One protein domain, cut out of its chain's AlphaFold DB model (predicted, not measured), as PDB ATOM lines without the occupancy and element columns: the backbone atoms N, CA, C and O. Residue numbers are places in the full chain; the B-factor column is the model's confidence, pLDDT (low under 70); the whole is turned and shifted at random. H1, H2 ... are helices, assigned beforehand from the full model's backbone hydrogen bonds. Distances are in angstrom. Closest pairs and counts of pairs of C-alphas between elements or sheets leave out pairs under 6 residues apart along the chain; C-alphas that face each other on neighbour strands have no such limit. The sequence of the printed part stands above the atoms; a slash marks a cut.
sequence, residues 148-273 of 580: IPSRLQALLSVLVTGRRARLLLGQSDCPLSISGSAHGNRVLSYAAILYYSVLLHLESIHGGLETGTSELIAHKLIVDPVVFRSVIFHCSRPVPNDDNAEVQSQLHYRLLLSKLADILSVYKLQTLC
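AT A GLANCE: This is residues 148 to 273 of the 580 residues of an uncharacterized protein of Fasciola hepatica (UniProt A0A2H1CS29). Long helices H3 and H6 run side by side, with four shorter helices over one side: H1 on H3, H5 on H6, H2 and H4 between. Printed are 126 residues with six named helices, H1 to H6 in chain order: all helix. The whole is compact, radius of gyration of the C-alphas 14.6 A, spanning 41 by 27 by 26 A.

HOW THE PARTS SIT: H3, residues 182 to 206, touches H6, residues 244 to 264, at a shallow tilt of 32 degrees, closest C-alphas 189 and 249 at 4.6 A. H1, residues 149 to 160, touches H3's residues 195 to 205 alone, closest C-alphas 152 and 198 at 6.3 A. Every helix O i to N i+4 pair is within hydrogen-bond range but in H4, residues 211 to 223, with 8 of 9.

IN THESE COORDINATES: H3 is 36.9 A long, H6 30.5 A; H2 is residues 164 to 169, H5 225 to 236. C-alpha 149 is at (-0.021, -28.645, -27.538), C-alpha 264 at (-18.654, -31.007, -23.123).

THE WHOLE: The printed part has no cut; the H2 to H3 link is long. Residues 171 to 182, 239 to 243 and 266 to 273 have pLDDT under 70.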
ATOM      1  N   ILE A 148       1.944 -31.165 -30.420       82.88
ATOM      2  CA  ILE A 148       2.113 -29.710 -30.598       82.88
ATOM      3  C   ILE A 148       1.154 -28.886 -29.709       82.88
ATOM      4  O   ILE A 148       0.500 -27.959 -30.195       82.88
ATOM      5  N   PRO A 149       1.040 -29.182 -28.397       80.56
ATOM      6  CA  PRO A 149      -0.021 -28.645 -27.538       80.56
ATOM      7  C   PRO A 149      -0.025 -27.113 -27.445       80.56
ATOM      8  O   PRO A 149      -1.075 -26.494 -27.590       80.56
ATOM      9  N   SER A 150       1.137 -26.472 -27.287       84.75
ATOM     10  CA  SER A 150       1.221 -25.006 -27.179       84.75
ATOM     11  C   SER A 150       0.795 -24.285 -28.461       84.75
ATOM     12  O   SER A 150       0.213 -23.205 -28.407       84.75
ATOM     13  N   ARG A 151       1.050 -24.887 -29.628       89.25
ATOM     14  CA  ARG A 151       0.634 -24.346 -30.930       89.25
ATOM     15  C   ARG A 151      -0.853 -24.558 -31.177       89.25
ATOM     16  O   ARG A 151      -1.501 -23.657 -31.695       89.25
ATOM     17  N   LEU A 152      -1.399 -25.695 -30.749       89.31
ATOM     18  CA  LEU A 152      -2.841 -25.949 -30.778       89.31
ATOM     19  C   LEU A 152      -3.604 -24.967 -29.889       89.31
ATOM     20  O   LEU A 152      -4.614 -24.432 -30.328       89.31
ATOM     21  N   GLN A 153      -3.099 -24.682 -28.686       90.12
ATOM     22  CA  GLN A 153      -3.713 -23.699 -27.792       90.12
ATOM     23  C   GLN A 153      -3.632 -22.272 -28.349       90.12
ATOM     24  O   GLN A 153      -4.606 -21.523 -28.270       90.12
ATOM     25  N   ALA A 154      -2.508 -21.898 -28.971       92.31
ATOM     26  CA  ALA A 154      -2.385 -20.612 -29.658       92.31
ATOM     27  C   ALA A 154      -3.387 -20.497 -30.819       92.31
ATOM     28  O   ALA A 154      -4.106 -19.505 -30.916       92.31
ATOM     29  N   LEU A 155      -3.492 -21.534 -31.654       95.00
ATOM     30  CA  LEU A 155      -4.458 -21.574 -32.748       95.00
ATOM     31  C   LEU A 155      -5.898 -21.517 -32.232       95.00
ATOM     32  O   LEU A 155      -6.697 -20.741 -32.746       95.00
ATOM     33  N   LEU A 156      -6.224 -22.285 -31.190       94.06
ATOM     34  CA  LEU A 156      -7.542 -22.235 -30.572       94.06
ATOM     35  C   LEU A 156      -7.859 -20.819 -30.087       94.06
ATOM     36  O   LEU A 156      -8.916 -20.287 -30.418       94.06
ATOM     37  N   SER A 157      -6.917 -20.189 -29.382       91.88
ATOM     38  CA  SER A 157      -7.048 -18.810 -28.910       91.88
ATOM     39  C   SER A 157      -7.357 -17.865 -30.070       91.88
ATOM     40  O   SER A 157      -8.328 -17.116 -29.997       91.88
ATOM     41  N   VAL A 158      -6.621 -17.950 -31.184       92.81
ATOM     42  CA  VAL A 158      -6.881 -17.138 -32.386       92.81
ATOM     43  C   VAL A 158      -8.302 -17.343 -32.913       92.81
ATOM     44  O   VAL A 158      -8.971 -16.359 -33.226       92.81
ATOM     45  N   LEU A 159      -8.779 -18.588 -32.980       93.00
ATOM     46  CA  LEU A 159     -10.107 -18.925 -33.495       93.00
ATOM     47  C   LEU A 159     -11.245 -18.420 -32.591       93.00
ATOM     48  O   LEU A 159     -12.278 -17.981 -33.090       93.00
ATOM     49  N   VAL A 160     -11.086 -18.468 -31.266       90.31
ATOM     50  CA  VAL A 160     -12.170 -18.136 -30.318       90.31
ATOM     51  C   VAL A 160     -12.079 -16.741 -29.687       90.31
ATOM     52  O   VAL A 160     -13.000 -16.328 -28.979       90.31
ATOM     53  N   THR A 161     -11.001 -15.990 -29.935       87.81
ATOM     54  CA  THR A 161     -10.823 -14.633 -29.390       87.81
ATOM     55  C   THR A 161     -11.897 -13.671 -29.907       87.81
ATOM     56  O   THR A 161     -12.262 -13.674 -31.085       87.81
ATOM     57  N   GLY A 162     -12.406 -12.810 -29.019       82.19
ATOM     58  CA  GLY A 162     -13.433 -11.823 -29.358       82.19
ATOM     59  C   GLY A 162     -14.704 -12.481 -29.903       82.19
ATOM     60  O   GLY A 162     -15.233 -13.407 -29.287       82.19
ATOM     61  N   ARG A 163     -15.186 -12.007 -31.058       81.62
ATOM     62  CA  ARG A 163     -16.342 -12.562 -31.790       81.62
ATOM     63  C   ARG A 163     -15.936 -13.330 -33.062       81.62
ATOM     64  O   ARG A 163     -16.749 -13.517 -33.959       81.62
ATOM     65  N   ARG A 164     -14.685 -13.796 -33.163       87.38
ATOM     66  CA  ARG A 164     -14.177 -14.484 -34.369       87.38
ATOM     67  C   ARG A 164     -14.910 -15.786 -34.689       87.38
ATOM     68  O   ARG A 164     -15.082 -16.097 -35.861       87.38
ATOM     69  N   ALA A 165     -15.423 -16.490 -33.681       89.06
ATOM     70  CA  ALA A 165     -16.299 -17.642 -33.897       89.06
ATOM     71  C   ALA A 165     -17.586 -17.261 -34.656       89.06
ATOM     72  O   ALA A 165     -17.974 -17.982 -35.570       89.06
ATOM     73  N   ARG A 166     -18.202 -16.099 -34.365       85.94
ATOM     74  CA  ARG A 166     -19.348 -15.583 -35.144       85.94
ATOM     75  C   ARG A 166     -18.968 -15.328 -36.598       85.94
ATOM     76  O   ARG A 166     -19.742 -15.659 -37.482       85.94
ATOM     77  N   LEU A 167     -17.776 -14.786 -36.850       84.12
ATOM     78  CA  LEU A 167     -17.288 -14.561 -38.212       84.12
ATOM     79  C   LEU A 167     -17.077 -15.884 -38.964       84.12
ATOM     80  O   LEU A 167     -17.510 -16.021 -40.101       84.12
ATOM     81  N   LEU A 168     -16.385 -16.839 -38.340       89.19
ATOM     82  CA  LEU A 168     -15.919 -18.067 -38.989       89.19
ATOM     83  C   LEU A 168     -16.981 -19.167 -39.082       89.19
ATOM     84  O   LEU A 168     -16.854 -20.047 -39.932       89.19
ATOM     85  N   LEU A 169     -17.986 -19.142 -38.206       89.75
ATOM     86  CA  LEU A 169     -19.028 -20.166 -38.124       89.75
ATOM     87  C   LEU A 169     -20.449 -19.602 -38.207       89.75
ATOM     88  O   LEU A 169     -21.369 -20.394 -38.357       89.75
ATOM     89  N   GLY A 170     -20.671 -18.290 -38.081       80.56
ATOM     90  CA  GLY A 170     -22.000 -17.667 -38.107       80.56
ATOM     91  C   GLY A 170     -22.478 -17.279 -39.513       80.56
ATOM     92  O   GLY A 170     -21.673 -17.072 -40.420       80.56
ATOM     93  N   GLN A 171     -23.801 -17.159 -39.687       68.06
ATOM     94  CA  GLN A 171     -24.428 -16.794 -40.972       68.06
ATOM     95  C   GLN A 171     -24.842 -15.319 -41.115       68.06
ATOM     96  O   GLN A 171     -25.023 -14.861 -42.241       68.06
ATOM     97  N   SER A 172     -25.023 -14.566 -40.025       53.31
ATOM     98  CA  SER A 172     -25.595 -13.208 -40.075       53.31
ATOM     99  C   SER A 172     -24.532 -12.116 -40.255       53.31
ATOM    100  O   SER A 172     -23.489 -12.166 -39.605       53.31
ATOM    101  N   ASP A 173     -24.818 -11.130 -41.116       51.72
ATOM    102  CA  ASP A 173     -24.069  -9.874 -41.323       51.72
ATOM    103  C   ASP A 173     -22.545 -10.034 -41.444       51.72
ATOM    104  O   ASP A 173     -21.745  -9.274 -40.892       51.72
ATOM    105  N   CYS A 174     -22.125 -11.076 -42.164       61.12
ATOM    106  CA  CYS A 174     -20.726 -11.464 -42.233       61.12
ATOM    107  C   CYS A 174     -20.016 -10.824 -43.447       61.12
ATOM    108  O   CYS A 174     -20.523 -10.922 -44.568       61.12
ATOM    109  N   PRO A 175     -18.794 -10.279 -43.286       60.09
ATOM    110  CA  PRO A 175     -17.854  -9.959 -44.367       60.09
ATOM    111  C   PRO A 175     -17.731 -11.069 -45.416       60.09
ATOM    112  O   PRO A 175     -17.537 -10.811 -46.597       60.09
ATOM    113  N   LEU A 176     -17.876 -12.327 -44.993       66.88
ATOM    114  CA  LEU A 176     -17.743 -13.511 -45.840       66.88
ATOM    115  C   LEU A 176     -18.972 -13.773 -46.730       66.88
ATOM    116  O   LEU A 176     -18.909 -14.637 -47.602       66.88
ATOM    117  N   SER A 177     -20.072 -13.036 -46.532       58.78
ATOM    118  CA  SER A 177     -21.344 -13.201 -47.253       58.78
ATOM    119  C   SER A 177     -21.372 -12.571 -48.649       58.78
ATOM    120  O   SER A 177     -22.421 -12.593 -49.291       58.78
ATOM    121  N   ILE A 178     -20.243 -12.031 -49.138       57.53
ATOM    122  CA  ILE A 178     -20.145 -11.375 -50.451       57.53
ATOM    123  C   ILE A 178     -20.808 -12.246 -51.518       57.53
ATOM    124  O   ILE A 178     -20.306 -13.320 -51.874       57.53
ATOM    125  N   SER A 179     -21.967 -11.748 -51.955       43.75
ATOM    126  CA  SER A 179     -22.929 -12.288 -52.914       43.75
ATOM    127  C   SER A 179     -22.487 -13.590 -53.593       43.75
ATOM    128  O   SER A 179     -21.819 -13.567 -54.629       43.75
ATOM    129  N   GLY A 180     -22.860 -14.729 -53.006       51.97
ATOM    130  CA  GLY A 180     -22.803 -16.036 -53.668       51.97
ATOM    131  C   GLY A 180     -21.406 -16.551 -54.030       51.97
ATOM    132  O   GLY A 180     -21.293 -17.444 -54.870       51.97
ATOM    133  N   SER A 181     -20.327 -16.020 -53.443       57.06
ATOM    134  CA  SER A 181     -18.995 -16.548 -53.745       57.06
ATOM    135  C   SER A 181     -18.816 -17.951 -53.143       57.06
ATOM    136  O   SER A 181     -18.933 -18.156 -51.935       57.06
ATOM    137  N   ALA A 182     -18.456 -18.934 -53.977       69.19
ATOM    138  CA  ALA A 182     -18.111 -20.292 -53.538       69.19
ATOM    139  C   ALA A 182     -16.999 -20.322 -52.462       69.19
ATOM    140  O   ALA A 182     -16.820 -21.318 -51.763       69.19
ATOM    141  N   HIS A 183     -16.239 -19.231 -52.321       75.94
ATOM    142  CA  HIS A 183     -15.178 -19.076 -51.333       75.94
ATOM    143  C   HIS A 183     -15.703 -18.877 -49.908       75.94
ATOM    144  O   HIS A 183     -15.130 -19.465 -48.996       75.94
ATOM    145  N   GLY A 184     -16.801 -18.139 -49.707       78.75
ATOM    146  CA  GLY A 184     -17.405 -17.965 -48.379       78.75
ATOM    147  C   GLY A 184     -17.858 -19.300 -47.778       78.75
ATOM    148  O   GLY A 184     -17.470 -19.648 -46.664       78.75
ATOM    149  N   ASN A 185     -18.551 -20.123 -48.573       80.38
ATOM    150  CA  ASN A 185     -18.960 -21.474 -48.165       80.38
ATOM    151  C   ASN A 185     -17.756 -22.367 -47.821       80.38
ATOM    152  O   ASN A 185     -17.804 -23.136 -46.861       80.38
ATOM    153  N   ARG A 186     -16.644 -22.243 -48.562       85.94
ATOM    154  CA  ARG A 186     -15.398 -22.958 -48.246       85.94
ATOM    155  C   ARG A 186     -14.769 -22.487 -46.940       85.94
ATOM    156  O   ARG A 186     -14.274 -23.330 -46.205       85.94
ATOM    157  N   VAL A 187     -14.795 -21.188 -46.630       89.19
ATOM    158  CA  VAL A 187     -14.313 -20.675 -45.335       89.19
ATOM    159  C   VAL A 187     -15.113 -21.293 -44.192       89.19
ATOM    160  O   VAL A 187     -14.502 -21.864 -43.297       89.19
ATOM    161  N   LEU A 188     -16.448 -21.259 -44.258       88.56
ATOM    162  CA  LEU A 188     -17.323 -21.852 -43.237       88.56
ATOM    163  C   LEU A 188     -17.045 -23.354 -43.056       88.56
ATOM    164  O   LEU A 188     -16.902 -23.845 -41.937       88.56
ATOM    165  N   SER A 189     -16.920 -24.078 -44.169       91.12
ATOM    166  CA  SER A 189     -16.607 -25.508 -44.187       91.12
ATOM    167  C   SER A 189     -15.233 -25.816 -43.574       91.12
ATOM    168  O   SER A 189     -15.123 -26.683 -42.704       91.12
ATOM    169  N   TYR A 190     -14.180 -25.096 -43.985       93.81
ATOM    170  CA  TYR A 190     -12.823 -25.301 -43.470       93.81
ATOM    171  C   TYR A 190     -12.660 -24.824 -42.026       93.81
ATOM    172  O   TYR A 190     -11.907 -25.432 -41.271       93.81
ATOM    173  N   ALA A 191     -13.388 -23.790 -41.609       94.69
ATOM    174  CA  ALA A 191     -13.448 -23.387 -40.214       94.69
ATOM    175  C   ALA A 191     -14.046 -24.510 -39.360       94.69
ATOM    176  O   ALA A 191     -13.406 -24.933 -38.400       94.69
ATOM    177  N   ALA A 192     -15.210 -25.053 -39.737       95.44
ATOM    178  CA  ALA A 192     -15.870 -26.117 -38.978       95.44
ATOM    179  C   ALA A 192     -14.963 -27.344 -38.772       95.44
ATOM    180  O   ALA A 192     -14.783 -27.804 -37.640       95.44
ATOM    181  N   ILE A 193     -14.316 -27.828 -39.840       95.75
ATOM    182  CA  ILE A 193     -13.379 -28.958 -39.732       95.75
ATOM    183  C   ILE A 193     -12.093 -28.585 -38.980       95.75
ATOM    184  O   ILE A 193     -11.518 -29.442 -38.308       95.75
ATOM    185  N   LEU A 194     -11.635 -27.329 -39.033       96.50
ATOM    186  CA  LEU A 194     -10.490 -26.867 -38.247       96.50
ATOM    187  C   LEU A 194     -10.799 -26.864 -36.746       96.50
ATOM    188  O   LEU A 194     -10.010 -27.417 -35.982       96.50
ATOM    189  N   TYR A 195     -11.951 -26.325 -36.327       96.69
ATOM    190  CA  TYR A 195     -12.412 -26.403 -34.935       96.69
ATOM    191  C   TYR A 195     -12.489 -27.857 -34.471       96.69
ATOM    192  O   TYR A 195     -11.905 -28.199 -33.444       96.69
ATOM    193  N   TYR A 196     -13.128 -28.729 -35.258       95.69
ATOM    194  CA  TYR A 196     -13.175 -30.163 -34.975       95.69
ATOM    195  C   TYR A 196     -11.769 -30.756 -34.787       95.69
ATOM    196  O   TYR A 196     -11.507 -31.444 -33.802       95.69
ATOM    197  N   SER A 197     -10.848 -30.455 -35.705       93.44
ATOM    198  CA  SER A 197      -9.498 -31.021 -35.715       93.44
ATOM    199  C   SER A 197      -8.671 -30.555 -34.517       93.44
ATOM    200  O   SER A 197      -7.988 -31.371 -33.899       93.44
ATOM    201  N   VAL A 198      -8.743 -29.270 -34.155       93.88
ATOM    202  CA  VAL A 198      -8.062 -28.713 -32.975       93.88
ATOM    203  C   VAL A 198      -8.589 -29.364 -31.698       93.88
ATOM    204  O   VAL A 198      -7.800 -29.842 -30.885       93.88
ATOM    205  N   LEU A 199      -9.913 -29.445 -31.553       92.12
ATOM    206  CA  LEU A 199     -10.569 -30.065 -30.402       92.12
ATOM    207  C   LEU A 199     -10.222 -31.552 -30.265       92.12
ATOM    208  O   LEU A 199      -9.905 -32.017 -29.172       92.12
ATOM    209  N   LEU A 200     -10.219 -32.287 -31.380       90.06
ATOM    210  CA  LEU A 200      -9.827 -33.694 -31.426       90.06
ATOM    211  C   LEU A 200      -8.379 -33.902 -30.960       90.06
ATOM    212  O   LEU A 200      -8.110 -34.820 -30.188       90.06
ATOM    213  N   HIS A 201      -7.449 -33.054 -31.405       88.00
ATOM    214  CA  HIS A 201      -6.050 -33.167 -30.997       88.00
ATOM    215  C   HIS A 201      -5.849 -32.793 -29.527       88.00
ATOM    216  O   HIS A 201      -5.144 -33.504 -28.819       88.00
ATOM    217  N   LEU A 202      -6.467 -31.711 -29.047       87.62
ATOM    218  CA  LEU A 202      -6.329 -31.291 -27.650       87.62
ATOM    219  C   LEU A 202      -6.830 -32.358 -26.673       87.62
ATOM    220  O   LEU A 202      -6.145 -32.641 -25.690       87.62
ATOM    221  N   GLU A 203      -7.971 -32.982 -26.971       85.25
ATOM    222  CA  GLU A 203      -8.508 -34.086 -26.173       85.25
ATOM    223  C   GLU A 203      -7.581 -35.312 -26.208       85.25
ATOM    224  O   GLU A 203      -7.268 -35.872 -25.158       85.25
ATOM    225  N   SER A 204      -7.073 -35.686 -27.390       83.31
ATOM    226  CA  SER A 204      -6.164 -36.829 -27.548       83.31
ATOM    227  C   SER A 204      -4.846 -36.672 -26.783       83.31
ATOM    228  O   SER A 204      -4.259 -37.683 -26.404       83.31
ATOM    229  N   ILE A 205      -4.352 -35.446 -26.594       80.06
ATOM    230  CA  ILE A 205      -3.078 -35.184 -25.906       80.06
ATOM    231  C   ILE A 205      -3.231 -35.303 -24.387       80.06
ATOM    232  O   ILE A 205      -2.361 -35.861 -23.725       80.06
ATOM    233  N   HIS A 206      -4.320 -34.770 -23.834       73.00
ATOM    234  CA  HIS A 206      -4.490 -34.619 -22.385       73.00
ATOM    235  C   HIS A 206      -5.430 -35.672 -21.771       73.00
ATOM    236  O   HIS A 206      -5.654 -35.663 -20.564       73.00
ATOM    237  N   GLY A 207      -5.991 -36.579 -22.583       71.38
ATOM    238  CA  GLY A 207      -7.010 -37.537 -22.138       71.38
ATOM    239  C   GLY A 207      -8.361 -36.881 -21.808       71.38
ATOM    240  O   GLY A 207      -9.164 -37.464 -21.086       71.38
ATOM    241  N   GLY A 208      -8.589 -35.663 -22.308       75.00
ATOM    242  CA  GLY A 208      -9.733 -34.794 -22.014       75.00
ATOM    243  C   GLY A 208      -9.353 -33.317 -22.171       75.00
ATOM    244  O   GLY A 208      -8.176 -32.980 -22.128       75.00
ATOM    245  N   LEU A 209     -10.313 -32.412 -22.382       80.00
ATOM    246  CA  LEU A 209     -10.001 -30.975 -22.377       80.00
ATOM    247  C   LEU A 209      -9.849 -30.445 -20.947       80.00
ATOM    248  O   LEU A 209     -10.622 -30.793 -20.055       80.00
ATOM    249  N   GLU A 210      -8.897 -29.531 -20.754       84.00
ATOM    250  CA  GLU A 210      -8.790 -28.745 -19.524       84.00
ATOM    251  C   GLU A 210     -10.075 -27.940 -19.277       84.00
ATOM    252  O   GLU A 210     -10.647 -27.370 -20.210       84.00
ATOM    253  N   THR A 211     -10.497 -27.825 -18.014       82.00
ATOM    254  CA  THR A 211     -11.760 -27.172 -17.624       82.00
ATOM    255  C   THR A 211     -11.921 -25.771 -18.215       82.00
ATOM    256  O   THR A 211     -12.973 -25.473 -18.774       82.00
ATOM    257  N   GLY A 212     -10.878 -24.933 -18.157       83.81
ATOM    258  CA  GLY A 212     -10.927 -23.574 -18.708       83.81
ATOM    259  C   GLY A 212     -11.056 -23.540 -20.236       83.81
ATOM    260  O   GLY A 212     -11.710 -22.655 -20.782       83.81
ATOM    261  N   THR A 213     -10.504 -24.538 -20.934       86.56
ATOM    262  CA  THR A 213     -10.680 -24.662 -22.389       86.56
ATOM    263  C   THR A 213     -12.116 -25.081 -22.714       86.56
ATOM    264  O   THR A 213     -12.741 -24.487 -23.588       86.56
ATOM    265  N   SER A 214     -12.671 -26.056 -21.987       86.00
ATOM    266  CA  SER A 214     -14.066 -26.492 -22.152       86.00
ATOM    267  C   SER A 214     -15.065 -25.360 -21.895       86.00
ATOM    268  O   SER A 214     -16.012 -25.196 -22.662       86.00
ATOM    269  N   GLU A 215     -14.828 -24.541 -20.869       85.00
ATOM    270  CA  GLU A 215     -15.639 -23.360 -20.551       85.00
ATOM    271  C   GLU A 215     -15.612 -22.324 -21.678       85.00
ATOM    272  O   GLU A 215     -16.660 -21.867 -22.144       85.00
ATOM    273  N   LEU A 216     -14.416 -22.004 -22.176       86.88
ATOM    274  CA  LEU A 216     -14.234 -21.082 -23.291       86.88
ATOM    275  C   LEU A 216     -14.960 -21.573 -24.553       86.88
ATOM    276  O   LEU A 216     -15.631 -20.791 -25.225       86.88
ATOM    277  N   ILE A 217     -14.865 -22.869 -24.858       89.94
ATOM    278  CA  ILE A 217     -15.574 -23.496 -25.979       89.94
ATOM    279  C   ILE A 217     -17.092 -23.423 -25.796       89.94
ATOM    280  O   ILE A 217     -17.791 -23.026 -26.730       89.94
ATOM    281  N   ALA A 218     -17.602 -23.757 -24.610       86.75
ATOM    282  CA  ALA A 218     -19.027 -23.680 -24.311       86.75
ATOM    283  C   ALA A 218     -19.556 -22.251 -24.516       86.75
ATOM    284  O   ALA A 218     -20.535 -22.055 -25.239       86.75
ATOM    285  N   HIS A 219     -18.859 -21.244 -23.981       84.06
ATOM    286  CA  HIS A 219     -19.232 -19.841 -24.152       84.06
ATOM    287  C   HIS A 219     -19.216 -19.385 -25.614       84.06
ATOM    288  O   HIS A 219     -20.122 -18.682 -26.059       84.06
ATOM    289  N   LYS A 220     -18.185 -19.764 -26.373       87.62
ATOM    290  CA  LYS A 220     -17.959 -19.229 -27.723       87.62
ATOM    291  C   LYS A 220     -18.745 -19.947 -28.813       87.62
ATOM    292  O   LYS A 220     -19.016 -19.328 -29.837       87.62
ATOM    293  N   LEU A 221     -19.080 -21.224 -28.621       89.50
ATOM    294  CA  LEU A 221     -19.711 -22.050 -29.655       89.50
ATOM    295  C   LEU A 221     -21.143 -22.490 -29.327       89.50
ATOM    296  O   LEU A 221     -21.890 -22.778 -30.259       89.50
ATOM    297  N   ILE A 222     -21.534 -22.546 -28.047       86.12
ATOM    298  CA  ILE A 222     -22.875 -22.995 -27.626       86.12
ATOM    299  C   ILE A 222     -23.709 -21.838 -27.066       86.12
ATOM    300  O   ILE A 222     -24.846 -21.625 -27.495       86.12
ATOM    301  N   VAL A 223     -23.147 -21.060 -26.133       82.50
ATOM    302  CA  VAL A 223     -23.841 -19.909 -25.524       82.50
ATOM    303  C   VAL A 223     -24.029 -18.777 -26.538       82.50
ATOM    304  O   VAL A 223     -25.025 -18.062 -26.486       82.50
ATOM    305  N   ASP A 224     -23.156 -18.651 -27.540       82.62
ATOM    306  CA  ASP A 224     -23.322 -17.678 -28.624       82.62
ATOM    307  C   ASP A 224     -24.451 -18.082 -29.613       82.62
ATOM    308  O   ASP A 224     -24.287 -19.072 -30.336       82.62
ATOM    309  N   PRO A 225     -25.597 -17.351 -29.675       81.25
ATOM    310  CA  PRO A 225     -26.760 -17.709 -30.512       81.25
ATOM    311  C   PRO A 225     -26.433 -17.861 -31.976       81.25
ATOM    312  O   PRO A 225     -26.894 -18.794 -32.629       81.25
ATOM    313  N   VAL A 226     -25.647 -16.921 -32.485       84.75
ATOM    314  CA  VAL A 226     -25.371 -16.821 -33.911       84.75
ATOM    315  C   VAL A 226     -24.548 -18.025 -34.351       84.75
ATOM    316  O   VAL A 226     -24.832 -18.632 -35.383       84.75
ATOM    317  N   VAL A 227     -23.559 -18.401 -33.537       89.00
ATOM    318  CA  VAL A 227     -22.705 -19.557 -33.811       89.00
ATOM    319  C   VAL A 227     -23.496 -20.850 -33.678       89.00
ATOM    320  O   VAL A 227     -23.511 -21.648 -34.613       89.00
ATOM    321  N   PHE A 228     -24.185 -21.054 -32.554       89.81
ATOM    322  CA  PHE A 228     -24.844 -22.329 -32.285       89.81
ATOM    323  C   PHE A 228     -25.972 -22.616 -33.282       89.81
ATOM    324  O   PHE A 228     -26.027 -23.705 -33.858       89.81
ATOM    325  N   ARG A 229     -26.805 -21.609 -33.585       88.69
ATOM    326  CA  ARG A 229     -27.852 -21.708 -34.611       88.69
ATOM    327  C   ARG A 229     -27.268 -22.037 -35.980       88.69
ATOM    328  O   ARG A 229     -27.811 -22.883 -36.686       88.69
ATOM    329  N   SER A 230     -26.160 -21.395 -36.347       89.69
ATOM    330  CA  SER A 230     -25.493 -21.642 -37.625       89.69
ATOM    331  C   SER A 230     -24.948 -23.069 -37.726       89.69
ATOM    332  O   SER A 230     -25.160 -23.741 -38.736       89.69
ATOM    333  N   VAL A 231     -24.330 -23.584 -36.655       93.12
ATOM    334  CA  VAL A 231     -23.849 -24.973 -36.601       93.12
ATOM    335  C   VAL A 231     -25.002 -25.963 -36.806       93.12
ATOM    336  O   VAL A 231     -24.889 -26.876 -37.623       93.12
ATOM    337  N   ILE A 232     -26.131 -25.762 -36.121       92.38
ATOM    338  CA  ILE A 232     -27.334 -26.604 -36.262       92.38
ATOM    339  C   ILE A 232     -27.915 -26.511 -37.683       92.38
ATOM    340  O   ILE A 232     -28.261 -27.532 -38.289       92.38
ATOM    341  N   PHE A 233     -27.997 -25.302 -38.241       90.00
ATOM    342  CA  PHE A 233     -28.511 -25.066 -39.589       90.00
ATOM    343  C   PHE A 233     -27.675 -25.793 -40.652       90.00
ATOM    344  O   PHE A 233     -28.207 -26.543 -41.471       90.00
ATOM    345  N   HIS A 234     -26.349 -25.646 -40.614       88.81
ATOM    346  CA  HIS A 234     -25.463 -26.287 -41.586       88.81
ATOM    347  C   HIS A 234     -25.443 -27.816 -41.476       88.81
ATOM    348  O   HIS A 234     -25.218 -28.492 -42.477       88.81
ATOM    349  N   CYS A 235     -25.736 -28.374 -40.299       90.38
ATOM    350  CA  CYS A 235     -25.929 -29.812 -40.120       90.38
ATOM    351  C   CYS A 235     -27.195 -30.347 -40.811       90.38
ATOM    352  O   CYS A 235     -27.191 -31.484 -41.292       90.38
ATOM    353  N   SER A 236     -28.267 -29.550 -40.855       86.00
ATOM    354  CA  SER A 236     -29.620 -29.973 -41.247       86.00
ATOM    355  C   SER A 236     -30.041 -29.544 -42.657       86.00
ATOM    356  O   SER A 236     -31.019 -30.075 -43.178       86.00
ATOM    357  N   ARG A 237     -29.290 -28.651 -43.311       83.56
ATOM    358  CA  ARG A 237     -29.590 -28.185 -44.672       83.56
ATOM    359  C   ARG A 237     -29.673 -29.355 -45.678       83.56
ATOM    360  O   ARG A 237     -28.788 -30.217 -45.676       83.56
ATOM    361  N   PRO A 238     -30.707 -29.409 -46.542       76.62
ATOM    362  CA  PRO A 238     -30.786 -30.396 -47.610       76.62
ATOM    363  C   PRO A 238     -29.706 -30.107 -48.653       76.62
ATOM    364  O   PRO A 238     -29.502 -28.952 -49.031       76.62
ATOM    365  N   VAL A 239     -29.020 -31.150 -49.115       69.50
ATOM    366  CA  VAL A 239     -28.016 -31.021 -50.173       69.50
ATOM    367  C   VAL A 239     -28.640 -31.491 -51.485       69.50
ATOM    368  O   VAL A 239     -29.136 -32.622 -51.532       69.50
ATOM    369  N   PRO A 240     -28.680 -30.658 -52.541       65.12
ATOM    370  CA  PRO A 240     -29.108 -31.117 -53.853       65.12
ATOM    371  C   PRO A 240     -28.164 -32.220 -54.345       65.12
ATOM    372  O   PRO A 240     -26.947 -32.136 -54.168       65.12
ATOM    373  N   ASN A 241     -28.731 -33.260 -54.964       57.00
ATOM    374  CA  ASN A 241     -27.933 -34.306 -55.602       57.00
ATOM    375  C   ASN A 241     -26.960 -33.636 -56.592       57.00
ATOM    376  O   ASN A 241     -27.399 -32.825 -57.403       57.00
ATOM    377  N   ASP A 242     -25.671 -33.976 -56.477       58.16
ATOM    378  CA  ASP A 242     -24.530 -33.568 -57.320       58.16
ATOM    379  C   ASP A 242     -23.608 -32.426 -56.821       58.16
ATOM    380  O   ASP A 242     -22.551 -32.227 -57.426       58.16
ATOM    381  N   ASP A 243     -23.875 -31.736 -55.695       69.81
ATOM    382  CA  ASP A 243     -22.905 -30.764 -55.133       69.81
ATOM    383  C   ASP A 243     -22.009 -31.361 -54.028       69.81
ATOM    384  O   ASP A 243     -22.276 -31.268 -52.826       69.81
ATOM    385  N   ASN A 244     -20.878 -31.937 -54.446       76.38
ATOM    386  CA  ASN A 244     -19.866 -32.499 -53.542       76.38
ATOM    387  C   ASN A 244     -19.353 -31.506 -52.481       76.38
ATOM    388  O   ASN A 244     -18.947 -31.937 -51.400       76.38
ATOM    389  N   ALA A 245     -19.331 -30.198 -52.758       75.88
ATOM    390  CA  ALA A 245     -18.794 -29.217 -51.817       75.88
ATOM    391  C   ALA A 245     -19.769 -28.946 -50.662       75.88
ATOM    392  O   ALA A 245     -19.340 -28.819 -49.511       75.88
ATOM    393  N   GLU A 246     -21.071 -28.898 -50.947       78.38
ATOM    394  CA  GLU A 246     -22.102 -28.756 -49.914       78.38
ATOM    395  C   GLU A 246     -22.205 -30.016 -49.043       78.38
ATOM    396  O   GLU A 246     -22.259 -29.890 -47.816       78.38
ATOM    397  N   VAL A 247     -22.107 -31.217 -49.636       81.12
ATOM    398  CA  VAL A 247     -22.046 -32.487 -48.878       81.12
ATOM    399  C   VAL A 247     -20.868 -32.482 -47.897       81.12
ATOM    400  O   VAL A 247     -21.028 -32.802 -46.717       81.12
ATOM    401  N   GLN A 248     -19.680 -32.085 -48.363       84.31
ATOM    402  CA  GLN A 248     -18.487 -31.996 -47.515       84.31
ATOM    403  C   GLN A 248     -18.651 -30.966 -46.398       84.31
ATOM    404  O   GLN A 248     -18.319 -31.245 -45.248       84.31
ATOM    405  N   SER A 249     -19.195 -29.788 -46.718       86.75
ATOM    406  CA  SER A 249     -19.468 -28.764 -45.712       86.75
ATOM    407  C   SER A 249     -20.402 -29.288 -44.628       86.75
ATOM    408  O   SER A 249     -20.111 -29.129 -43.445       86.75
ATOM    409  N   GLN A 250     -21.494 -29.948 -45.012       88.06
ATOM    410  CA  GLN A 250     -22.419 -30.540 -44.058       88.06
ATOM    411  C   GLN A 250     -21.703 -31.556 -43.157       88.06
ATOM    412  O   GLN A 250     -21.829 -31.476 -41.937       88.06
ATOM    413  N   LEU A 251     -20.890 -32.455 -43.724       89.19
ATOM    414  CA  LEU A 251     -20.108 -33.425 -42.952       89.19
ATOM    415  C   LEU A 251     -19.186 -32.751 -41.922       89.19
ATOM    416  O   LEU A 251     -19.131 -33.188 -40.775       89.19
ATOM    417  N   HIS A 252     -18.495 -31.672 -42.294       93.06
ATOM    418  CA  HIS A 252     -17.612 -30.943 -41.379       93.06
ATOM    419  C   HIS A 252     -18.360 -30.364 -40.171       93.06
ATOM    420  O   HIS A 252     -17.880 -30.468 -39.040       93.06
ATOM    421  N   TYR A 253     -19.552 -29.804 -40.387       94.12
ATOM    422  CA  TYR A 253     -20.399 -29.308 -39.300       94.12
ATOM    423  C   TYR A 253     -20.943 -30.439 -38.422       94.12
ATOM    424  O   TYR A 253     -20.961 -30.298 -37.199       94.12
ATOM    425  N   ARG A 254     -21.305 -31.587 -39.011       91.94
ATOM    426  CA  ARG A 254     -21.724 -32.776 -38.250       91.94
ATOM    427  C   ARG A 254     -20.607 -33.279 -37.336       91.94
ATOM    428  O   ARG A 254     -20.854 -33.534 -36.160       91.94
ATOM    429  N   LEU A 255     -19.376 -33.360 -37.851       93.12
ATOM    430  CA  LEU A 255     -18.192 -33.732 -37.069       93.12
ATOM    431  C   LEU A 255     -17.962 -32.762 -35.906       93.12
ATOM    432  O   LEU A 255     -17.761 -33.201 -34.773       93.12
ATOM    433  N   LEU A 256     -18.040 -31.453 -36.165       95.31
ATOM    434  CA  LEU A 256     -17.906 -30.434 -35.126       95.31
ATOM    435  C   LEU A 256     -18.985 -30.585 -34.044       95.31
ATOM    436  O   LEU A 256     -18.644 -30.665 -32.867       95.31
ATOM    437  N   LEU A 257     -20.264 -30.665 -34.422       93.88
ATOM    438  CA  LEU A 257     -21.370 -30.750 -33.465       93.88
ATOM    439  C   LEU A 257     -21.288 -32.020 -32.602       93.88
ATOM    440  O   LEU A 257     -21.416 -31.940 -31.378       93.88
ATOM    441  N   SER A 258     -21.000 -33.176 -33.211       90.75
ATOM    442  CA  SER A 258     -20.788 -34.431 -32.477       90.75
ATOM    443  C   SER A 258     -19.618 -34.330 -31.500       90.75
ATOM    444  O   SER A 258     -19.728 -34.800 -30.366       90.75
ATOM    445  N   LYS A 259     -18.524 -33.672 -31.906       90.06
ATOM    446  CA  LYS A 259     -17.342 -33.497 -31.061       90.06
ATOM    447  C   LYS A 259     -17.582 -32.553 -29.888       90.06
ATOM    448  O   LYS A 259     -17.088 -32.813 -28.793       90.06
ATOM    449  N   LEU A 260     -18.360 -31.490 -30.097       91.00
ATOM    450  CA  LEU A 260     -18.786 -30.589 -29.025       91.00
ATOM    451  C   LEU A 260     -19.625 -31.331 -27.983       91.00
ATOM    452  O   LEU A 260     -19.377 -31.160 -26.792       91.00
ATOM    453  N   ALA A 261     -20.547 -32.196 -28.416       88.19
ATOM    454  CA  ALA A 261     -21.317 -33.031 -27.498       88.19
ATOM    455  C   ALA A 261     -20.397 -33.908 -26.629       88.19
ATOM    456  O   ALA A 261     -20.558 -33.951 -25.413       88.19
ATOM    457  N   ASP A 262     -19.406 -34.582 -27.228       84.50
ATOM    458  CA  ASP A 262     -18.495 -35.469 -26.488       84.50
ATOM    459  C   ASP A 262     -17.614 -34.735 -25.487       84.50
ATOM    460  O   ASP A 262     -17.579 -35.104 -24.314       84.50
ATOM    461  N   ILE A 263     -16.933 -33.680 -25.925       84.00
ATOM    462  CA  ILE A 263     -16.004 -32.938 -25.070       84.00
ATOM    463  C   ILE A 263     -16.740 -32.304 -23.892       84.00
ATOM    464  O   ILE A 263     -16.258 -32.337 -22.758       84.00
ATOM    465  N   LEU A 264     -17.911 -31.722 -24.150       83.19
ATOM    466  CA  LEU A 264     -18.654 -31.007 -23.123       83.19
ATOM    467  C   LEU A 264     -19.436 -31.964 -22.208       83.19
ATOM    468  O   LEU A 264     -19.794 -31.568 -21.105       83.19
ATOM    469  N   SER A 265     -19.626 -33.234 -22.584       76.88
ATOM    470  CA  SER A 265     -20.301 -34.250 -21.754       76.88
ATOM    471  C   SER A 265     -19.729 -34.395 -20.335       76.88
ATOM    472  O   SER A 265     -20.452 -34.739 -19.400       76.88
ATOM    473  N   VAL A 266     -18.430 -34.123 -20.176       66.81
ATOM    474  CA  VAL A 266     -17.680 -34.231 -18.914       66.81
ATOM    475  C   VAL A 266     -17.665 -32.898 -18.148       66.81
ATOM    476  O   VAL A 266     -17.298 -32.847 -16.972       66.81
ATOM    477  N   TYR A 267     -18.073 -31.801 -18.790       69.81
ATOM    478  CA  TYR A 267     -18.010 -30.465 -18.218       69.81
ATOM    479  C   TYR A 267     -19.113 -30.248 -17.174       69.81
ATOM    480  O   TYR A 267     -20.306 -30.414 -17.437       69.81
ATOM    481  N   LYS A 268     -18.715 -29.842 -15.961       64.75
ATOM    482  CA  LYS A 268     -19.658 -29.501 -14.893       64.75
ATOM    483  C   LYS A 268     -20.267 -28.133 -15.159       64.75
ATOM    484  O   LYS A 268     -19.671 -27.103 -14.892       64.75
ATOM    485  N   LEU A 269     -21.512 -28.172 -15.593       61.09
ATOM    486  CA  LEU A 269     -22.379 -27.045 -15.927       61.09
ATOM    487  C   LEU A 269     -22.476 -25.906 -14.900       61.09
ATOM    488  O   LEU A 269     -22.770 -24.778 -15.271       61.09
ATOM    489  N   GLN A 270     -22.209 -26.170 -13.622       56.00
ATOM    490  CA  GLN A 270     -22.426 -25.222 -12.521       56.00
ATOM    491  C   GLN A 270     -21.553 -23.954 -12.576       56.00
ATOM    492  O   GLN A 270     -21.798 -23.031 -11.806       56.00
ATOM    493  N   THR A 271     -20.541 -23.901 -13.443       54.28
ATOM    494  CA  THR A 271     -19.572 -22.795 -13.532       54.28
ATOM    495  C   THR A 271     -19.878 -21.755 -14.610       54.28
ATOM    496  O   THR A 271     -19.200 -20.736 -14.656       54.28
ATOM    497  N   LEU A 272     -20.889 -21.962 -15.460       61.12
ATOM    498  CA  LEU A 272     -21.206 -21.022 -16.539       61.12
ATOM    499  C   LEU A 272     -22.023 -19.831 -16.031       61.12
ATOM    500  O   LEU A 272     -23.233 -19.923 -15.822       61.12
ATOM    501  N   CYS A 273     -21.362 -18.686 -15.886       53.50
ATOM    502  CA  CYS A 273     -22.029 -17.406 -15.681       53.50
ATOM    503  C   CYS A 273     -22.522 -16.865 -17.029       53.50
ATOM    504  O   CYS A 273     -21.726 -16.394 -17.838       53.50
TER     505      CYS A 273